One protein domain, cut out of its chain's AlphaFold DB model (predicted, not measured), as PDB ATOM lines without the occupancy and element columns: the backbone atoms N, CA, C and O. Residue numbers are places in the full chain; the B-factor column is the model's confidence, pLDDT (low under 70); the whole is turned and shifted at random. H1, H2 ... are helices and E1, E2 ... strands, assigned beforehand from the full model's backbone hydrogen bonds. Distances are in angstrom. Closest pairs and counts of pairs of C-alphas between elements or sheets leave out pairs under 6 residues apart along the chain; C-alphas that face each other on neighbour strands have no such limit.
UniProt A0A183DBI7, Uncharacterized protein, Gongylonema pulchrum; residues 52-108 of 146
ATOM      1  N   ASP A  52     -45.036  -9.708 -31.488       83.62
ATOM      2  CA  ASP A  52     -45.295  -8.719 -32.544       83.62
ATOM      3  C   ASP A  52     -44.648  -7.333 -32.323       83.62
ATOM      4  O   ASP A  52     -45.100  -6.313 -32.847       83.62
ATOM      5  N   PHE A  53     -43.545  -7.283 -31.570       82.75
ATOM      6  CA  PHE A  53     -42.759  -6.070 -31.332       82.75
ATOM      7  C   PHE A  53     -41.346  -6.174 -31.927       82.75
ATOM      8  O   PHE A  53     -40.857  -7.253 -32.256       82.75
ATOM      9  N   GLY A  54     -40.670  -5.032 -32.090       84.69
ATOM     10  CA  GLY A  54     -39.288  -4.993 -32.582       84.69
ATOM     11  C   GLY A  54     -39.132  -5.626 -33.970       84.69
ATOM     12  O   GLY A  54     -39.780  -5.197 -34.926       84.69
ATOM     13  N   LEU A  55     -38.283  -6.657 -34.073       82.06
ATOM     14  CA  LEU A  55     -38.037  -7.412 -35.314       82.06
ATOM     15  C   LEU A  55     -39.311  -8.063 -35.882       82.06
ATOM     16  O   LEU A  55     -39.388  -8.312 -37.085       82.06
ATOM     17  N   CYS A  56     -40.333  -8.265 -35.047       84.50
ATOM     18  CA  CYS A  56     -41.610  -8.822 -35.464       84.50
ATOM     19  C   CYS A  56     -42.566  -7.813 -36.126       84.50
ATOM     20  O   CYS A  56     -43.538  -8.214 -36.744       84.50
ATOM     21  N   VAL A  57     -42.314  -6.504 -36.118       84.38
ATOM     22  CA  VAL A  57     -43.277  -5.553 -36.721       84.38
ATOM     23  C   VAL A  57     -43.486  -5.783 -38.235       84.38
ATOM     24  O   VAL A  57     -44.539  -5.445 -38.766       84.38
ATOM     25  N   ASN A  58     -42.515  -6.380 -38.937       82.69
ATOM     26  CA  ASN A  58     -42.598  -6.688 -40.374       82.69
ATOM     27  C   ASN A  58     -42.106  -8.109 -40.705       82.69
ATOM     28  O   ASN A  58     -41.481  -8.329 -41.747       82.69
ATOM     29  N   HIS A  59     -42.316  -9.070 -39.805       86.25
ATOM     30  CA  HIS A  59     -41.853 -10.442 -40.014       86.25
ATOM     31  C   HIS A  59     -42.525 -11.125 -41.214       86.25
ATOM     32  O   HIS A  59     -43.569 -10.712 -41.720       86.25
ATOM     33  N   GLN A  60     -41.963 -12.261 -41.628       90.50
ATOM     34  CA  GLN A  60     -42.470 -13.036 -42.764       90.50
ATOM     35  C   GLN A  60     -43.582 -14.032 -42.414       90.50
ATOM     36  O   GLN A  60     -44.170 -14.584 -43.343       90.50
ATOM     37  N   CYS A  61     -43.896 -14.246 -41.128       91.62
ATOM     38  CA  CYS A  61     -44.957 -15.172 -40.720       91.62
ATOM     39  C   CYS A  61     -46.278 -14.889 -41.452       91.62
ATOM     40  O   CYS A  61     -46.685 -13.734 -41.604       91.62
ATOM     41  N   LYS A  62     -46.922 -15.953 -41.933       93.25
ATOM     42  CA  LYS A  62     -48.179 -15.906 -42.690       93.25
ATOM     43  C   LYS A  62     -49.362 -16.390 -41.856       93.25
ATOM     44  O   LYS A  62     -49.181 -16.924 -40.768       93.25
ATOM     45  N   HIS A  63     -50.564 -16.218 -42.410       91.25
ATOM     46  CA  HIS A  63     -51.822 -16.741 -41.866       91.25
ATOM     47  C   HIS A  63     -52.070 -16.340 -40.402       91.25
ATOM     48  O   HIS A  63     -52.398 -17.181 -39.573       91.25
ATOM     49  N   ASP A  64     -51.865 -15.056 -40.088       87.75
ATOM     50  CA  ASP A  64     -52.057 -14.484 -38.745       87.75
ATOM     51  C   ASP A  64     -51.228 -15.166 -37.638       87.75
ATOM     52  O   ASP A  64     -51.560 -15.099 -36.453       87.75
ATOM     53  N   ALA A  65     -50.128 -15.826 -38.017       89.06
ATOM     54  CA  ALA A  65     -49.177 -16.384 -37.073       89.06
ATOM     55  C   ALA A  65     -48.532 -15.277 -36.232       89.06
ATOM     56  O   ALA A  65     -48.035 -14.287 -36.772       89.06
ATOM     57  N   GLN A  66     -48.496 -15.492 -34.917       89.06
ATOM     58  CA  GLN A  66     -47.823 -14.589 -33.986       89.06
ATOM     59  C   GLN A  66     -46.315 -14.711 -34.147       89.06
ATOM     60  O   GLN A  66     -45.778 -15.825 -34.184       89.06
ATOM     61  N   CYS A  67     -45.618 -13.584 -34.188       89.56
ATOM     62  CA  CYS A  67     -44.170 -13.583 -34.211       89.56
ATOM     63  C   CYS A  67     -43.592 -13.278 -32.855       89.56
ATOM     64  O   CYS A  67     -44.010 -12.382 -32.120       89.56
ATOM     65  N   TYR A  68     -42.547 -14.029 -32.579       86.06
ATOM     66  CA  TYR A  68     -41.880 -14.014 -31.315       86.06
ATOM     67  C   TYR A  68     -40.397 -13.676 -31.519       86.06
ATOM     68  O   TYR A  68     -39.701 -14.460 -32.171       86.06
ATOM     69  N   PRO A  69     -39.897 -12.536 -31.003       85.81
ATOM     70  CA  PRO A  69     -38.488 -12.183 -31.115       85.81
ATOM     71  C   PRO A  69     -37.657 -13.045 -30.159       85.81
ATOM     72  O   PRO A  69     -37.971 -13.173 -28.976       85.81
ATOM     73  N   CYS A  70     -36.572 -13.628 -30.661       82.06
ATOM     74  CA  CYS A  70     -35.702 -14.500 -29.869       82.06
ATOM     75  C   CYS A  70     -34.751 -13.715 -28.938       82.06
ATOM     76  O   CYS A  70     -34.077 -14.320 -28.110       82.06
ATOM     77  N   ASP A  71     -34.756 -12.378 -29.010       70.06
ATOM     78  CA  ASP A  71     -33.849 -11.484 -28.277       70.06
ATOM     79  C   ASP A  71     -34.061 -11.466 -26.743       70.06
ATOM     80  O   ASP A  71     -33.102 -11.241 -26.010       70.06
ATOM     81  N   GLU A  72     -35.277 -11.720 -26.224       63.94
ATOM     82  CA  GLU A  72     -35.596 -11.561 -24.779       63.94
ATOM     83  C   GLU A  72     -35.785 -12.880 -23.990       63.94
ATOM     84  O   GLU A  72     -35.755 -12.894 -22.756       63.94
ATOM     85  N   SER A  73     -35.977 -14.020 -24.659       57.12
ATOM     86  CA  SER A  73     -36.217 -15.329 -24.008       57.12
ATOM     87  C   SER A  73     -34.978 -16.158 -23.728       57.12
ATOM     88  O   SER A  73     -35.009 -17.016 -22.838       57.12
ATOM     89  N   ASP A  74     -33.917 -15.951 -24.502       55.53
ATOM     90  CA  ASP A  74     -32.708 -16.765 -24.399       55.53
ATOM     91  C   ASP A  74     -31.860 -16.380 -23.185       55.53
ATOM     92  O   ASP A  74     -31.183 -17.234 -22.617       55.53
ATOM     93  N   GLU A  75     -32.007 -15.154 -22.673       54.88
ATOM     94  CA  GLU A  75     -31.358 -14.725 -21.426       54.88
ATOM     95  C   GLU A  75     -31.849 -15.506 -20.192       54.88
ATOM     96  O   GLU A  75     -31.156 -15.568 -19.176       54.88
ATOM     97  N   LYS A  76     -33.027 -16.145 -20.273       57.84
ATOM     98  CA  LYS A  76     -33.608 -16.965 -19.195       57.84
ATOM     99  C   LYS A  76     -33.574 -18.468 -19.477       57.84
ATOM    100  O   LYS A  76     -34.192 -19.228 -18.736       57.84
ATOM    101  N   ASN A  77     -32.877 -18.919 -20.525       59.06
ATOM    102  CA  ASN A  77     -32.806 -20.336 -20.916       59.06
ATOM    103  C   ASN A  77     -34.182 -21.020 -21.064       59.06
ATOM    104  O   ASN A  77     -34.316 -22.210 -20.783       59.06
ATOM    105  N   LEU A  78     -35.216 -20.293 -21.504       66.00
ATOM    106  CA  LEU A  78     -36.569 -20.848 -21.674       66.00
ATOM    107  C   LEU A  78     -36.696 -21.779 -22.899       66.00
ATOM    108  O   LEU A  78     -37.776 -22.304 -23.140       66.00
ATOM    109  N   GLN A  79     -35.613 -21.967 -23.671       69.56
ATOM    110  CA  GLN A  79     -35.539 -22.816 -24.873       69.56
ATOM    111  C   GLN A  79     -36.695 -22.578 -25.862       69.56
ATOM    112  O   GLN A  79     -37.209 -23.499 -26.490       69.56
ATOM    113  N   LEU A  80     -37.119 -21.317 -25.992       75.31
ATOM    114  CA  LEU A  80     -38.274 -20.944 -26.806       75.31
ATOM    115  C   LEU A  80     -37.972 -20.940 -28.303       75.31
ATOM    116  O   LEU A  80     -38.870 -21.223 -29.094       75.31
ATOM    117  N   CYS A  81     -36.731 -20.647 -28.691       82.25
ATOM    118  CA  CYS A  81     -36.269 -20.665 -30.073       82.25
ATOM    119  C   CYS A  81     -35.240 -21.780 -30.296       82.25
ATOM    120  O   CYS A  81     -34.392 -22.050 -29.442       82.25
ATOM    121  N   THR A  82     -35.293 -22.402 -31.470       84.75
ATOM    122  CA  THR A  82     -34.239 -23.284 -31.983       84.75
ATOM    123  C   THR A  82     -32.997 -22.480 -32.370       84.75
ATOM    124  O   THR A  82     -33.070 -21.277 -32.607       84.75
ATOM    125  N   GLU A  83     -31.843 -23.138 -32.488       83.06
ATOM    126  CA  GLU A  83     -30.595 -22.473 -32.906       83.06
ATOM    127  C   GLU A  83     -30.687 -21.830 -34.298       83.06
ATOM    128  O   GLU A  83     -30.004 -20.846 -34.570       83.06
ATOM    129  N   GLU A  84     -31.538 -22.359 -35.178       85.44
ATOM    130  CA  GLU A  84     -31.813 -21.761 -36.486       85.44
ATOM    131  C   GLU A  84     -32.662 -20.488 -36.352       85.44
ATOM    132  O   GLU A  84     -32.301 -19.445 -36.893       85.44
ATOM    133  N   GLU A  85     -33.729 -20.531 -35.550       87.31
ATOM    134  CA  GLU A  85     -34.590 -19.371 -35.274       87.31
ATOM    135  C   GLU A  85     -33.826 -18.233 -34.569       87.31
ATOM    136  O   GLU A  85     -34.092 -17.051 -34.802       87.31
ATOM    137  N   LYS A  86     -32.816 -18.565 -33.755       84.75
ATOM    138  CA  LYS A  86     -31.912 -17.575 -33.146       84.75
ATOM    139  C   LYS A  86     -31.063 -16.835 -34.174       84.75
ATOM    140  O   LYS A  86     -30.768 -15.661 -33.981       84.75
ATOM    141  N   GLN A  87     -30.688 -17.483 -35.280       84.31
ATOM    142  CA  GLN A  87     -29.942 -16.820 -36.357       84.31
ATOM    143  C   GLN A  87     -30.815 -15.819 -37.119       84.31
ATOM    144  O   GLN A  87     -30.313 -14.788 -37.562       84.31
ATOM    145  N   THR A  88     -32.115 -16.101 -37.260       84.50
ATOM    146  CA  THR A  88     -33.085 -15.168 -37.854       84.50
ATOM    147  C   THR A  88     -33.576 -14.104 -36.868       84.50
ATOM    148  O   THR A  88     -34.098 -13.078 -37.302       84.50
ATOM    149  N   GLY A  89     -33.393 -14.321 -35.562       86.12
ATOM    150  CA  GLY A  89     -33.759 -13.394 -34.485       86.12
ATOM    151  C   GLY A  89     -35.235 -13.446 -34.076       86.12
ATOM    152  O   GLY A  89     -35.658 -12.711 -33.189       86.12
ATOM    153  N   PHE A  90     -36.036 -14.311 -34.697       87.62
ATOM    154  CA  PHE A  90     -37.448 -14.504 -34.373       87.62
ATOM    155  C   PHE A  90     -37.931 -15.893 -34.803       87.62
ATOM    156  O   PHE A  90     -37.319 -16.534 -35.661       87.62
ATOM    157  N   ARG A  91     -39.076 -16.315 -34.258       89.19
ATOM    158  CA  ARG A  91     -39.840 -17.494 -34.693       89.19
ATOM    159  C   ARG A  91     -41.308 -17.160 -34.914       89.19
ATOM    160  O   ARG A  91     -41.860 -16.283 -34.251       89.19
ATOM    161  N   CYS A  92     -41.949 -17.904 -35.804       91.56
ATOM    162  CA  CYS A  92     -43.382 -17.807 -36.040       91.56
ATOM    163  C   CYS A  92     -44.121 -18.913 -35.287       91.56
ATOM    164  O   CYS A  92     -43.822 -20.098 -35.439       91.56
ATOM    165  N   LEU A  93     -45.115 -18.535 -34.493       88.62
ATOM    166  CA  LEU A  93     -46.021 -19.465 -33.837       88.62
ATOM    167  C   LEU A  93     -47.185 -19.753 -34.774       88.62
ATOM    168  O   LEU A  93     -48.131 -18.973 -34.885       88.62
ATOM    169  N   CYS A  94     -47.073 -20.874 -35.477       89.38
ATOM    170  CA  CYS A  94     -48.058 -21.253 -36.471       89.38
ATOM    171  C   CYS A  94     -49.384 -21.667 -35.827       89.38
ATOM    172  O   CYS A  94     -49.382 -22.456 -34.876       89.38
ATOM    173  N   PRO A  95     -50.519 -21.189 -36.367       85.31
ATOM    174  CA  PRO A  95     -51.822 -21.747 -36.054       85.31
ATOM    175  C   PRO A  95     -51.864 -23.266 -36.290       85.31
ATOM    176  O   PRO A  95     -51.087 -23.792 -37.099       85.31
ATOM    177  N   PRO A  96     -52.785 -23.988 -35.623       80.06
ATOM    178  CA  PRO A  96     -52.983 -25.409 -35.870       80.06
ATOM    179  C   PRO A  96     -53.188 -25.693 -37.361       80.06
ATOM    180  O   PRO A  96     -53.990 -25.035 -38.017       80.06
ATOM    181  N   GLY A  97     -52.466 -26.686 -37.881       80.31
ATOM    182  CA  GLY A  97     -52.551 -27.066 -39.291       80.31
ATOM    183  C   GLY A  97     -51.604 -26.308 -40.221       80.31
ATOM    184  O   GLY A  97     -51.682 -26.518 -41.423       80.31
ATOM    185  N   LEU A  98     -50.691 -25.475 -39.712       86.75
ATOM    186  CA  LEU A  98     -49.639 -24.833 -40.510       86.75
ATOM    187  C   LEU A  98     -48.244 -25.228 -40.029       86.75
ATOM    188  O   LEU A  98     -48.032 -25.546 -38.858       86.75
ATOM    189  N   LEU A  99     -47.285 -25.197 -40.951       86.25
ATOM    190  CA  LEU A  99     -45.928 -25.679 -40.722       86.25
ATOM    191  C   LEU A  99     -44.914 -24.545 -40.533       86.25
ATOM    192  O   LEU A  99     -44.946 -23.559 -41.280       86.25
ATOM    193  N   PRO A 100     -43.957 -24.700 -39.599       87.94
ATOM    194  CA  PRO A 100     -42.811 -23.801 -39.498       87.94
ATOM    195  C   PRO A 100     -41.946 -23.857 -40.779       87.94
ATOM    196  O   PRO A 100     -42.061 -24.804 -41.565       87.94
ATOM    197  N   PRO A 101     -41.063 -22.867 -41.019       89.94
ATOM    198  CA  PRO A 101     -40.707 -21.771 -40.108       89.94
ATOM    199  C   PRO A 101     -41.577 -20.512 -40.228       89.94
ATOM    200  O   PRO A 101     -41.633 -19.742 -39.278       89.94
ATOM    201  N   PHE A 102     -42.283 -20.300 -41.346       91.75
ATOM    202  CA  PHE A 102     -43.057 -19.069 -41.603       91.75
ATOM    203  C   PHE A 102     -44.571 -19.281 -41.712       91.75
ATOM    204  O   PHE A 102     -45.299 -18.355 -42.068       91.75
ATOM    205  N   CYS A 103     -45.062 -20.482 -41.393       93.19
ATOM    206  CA  CYS A 103     -46.488 -20.817 -41.429       93.19
ATOM    207  C   CYS A 103     -47.091 -20.686 -42.833       93.19
ATOM    208  O   CYS A 103     -48.258 -20.353 -42.985       93.19
ATOM    209  N   GLU A 104     -46.282 -20.917 -43.871       92.38
ATOM    210  CA  GLU A 104     -46.686 -20.800 -45.277       92.38
ATOM    211  C   GLU A 104     -47.383 -22.053 -45.801       92.38
ATOM    212  O   GLU A 104     -48.226 -21.962 -46.689       92.38
ATOM    213  N   LYS A 105     -47.003 -23.223 -45.281       87.75
ATOM    214  CA  LYS A 105     -47.481 -24.522 -45.755       87.75
ATOM    215  C   LYS A 105     -48.494 -25.100 -44.786       87.75
ATOM    216  O   LYS A 105     -48.270 -25.062 -43.578       87.75
ATOM    217  N   GLU A 106     -49.549 -25.687 -45.327       84.31
ATOM    218  CA  GLU A 106     -50.500 -26.492 -44.569       84.31
ATOM    219  C   GLU A 106     -49.862 -27.816 -44.141       84.31
ATOM    220  O   GLU A 106     -49.051 -28.409 -44.857       84.31
ATOM    221  N   ALA A 107     -50.199 -28.251 -42.933       81.88
ATOM    222  CA  ALA A 107     -49.848 -29.553 -42.416       81.88
ATOM    223  C   ALA A 107     -50.780 -30.590 -43.042       81.88
ATOM    224  O   ALA A 107     -52.000 -30.479 -42.943       81.88
ATOM    225  N   ASP A 108     -50.199 -31.618 -43.646       77.81
ATOM    226  CA  ASP A 108     -50.938 -32.793 -44.092       77.81
ATOM    227  C   ASP A 108     -50.868 -33.917 -43.046       77.81
ATOM    228  O   ASP A 108     -50.137 -33.848 -42.047       77.81
TER     229      ASP A 108
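What this domain is: This is residues 52 to 108 of the 146 residues of an uncharacterized protein of Gongylonema pulchrum (UniProt A0A183DBI7). Little of this domain is regular structure: a small antiparallel ribbon of two strands, E1 and E2, has short helix H1 beside E1, short helix H2 near the start of E2, and loops 70 to 82 and 94 to 108 at its two ends. The 57 printed residues include H1, E1, H2, E2 in that order, 19 residues of mixed class. It is compact, radius of gyration of the C-alphas 11.2 A, but elongated, spanning 34 by 22 by 16 A.

How they stand to each other: E1, residues 66 to 69, and E2, residues 90 to 93, are antiparallel at 155 degrees; N 68 and O 91, 2.9 A apart, are within hydrogen-bond range. The closest C-alphas of H1, residues 54 to 58, and E1 are those of Cys 56 and Cys 67, 5.5 A. For H2, residues 83 to 88, and E2 they are Glu 85 and Arg 91, 5.6 A. H1 and H2 are apart. O i to N i+4 pairs within range number 0 of 1 in H1, with 1 of 2 to N i+3, and 1 of 2 in H2.

Where its parts are: E1 spans 10.1 A from C-alpha 66 at (-47.823, -14.589, -33.986), E2 9.9 A to C-alpha 93 at (-46.021, -19.465, -33.837), H2 9.2 A and H1 8.6 A.

The domain as a whole: The printed part has no cut. E1 to H2 is a long link; residues 72 to 79 are under pLDDT 70.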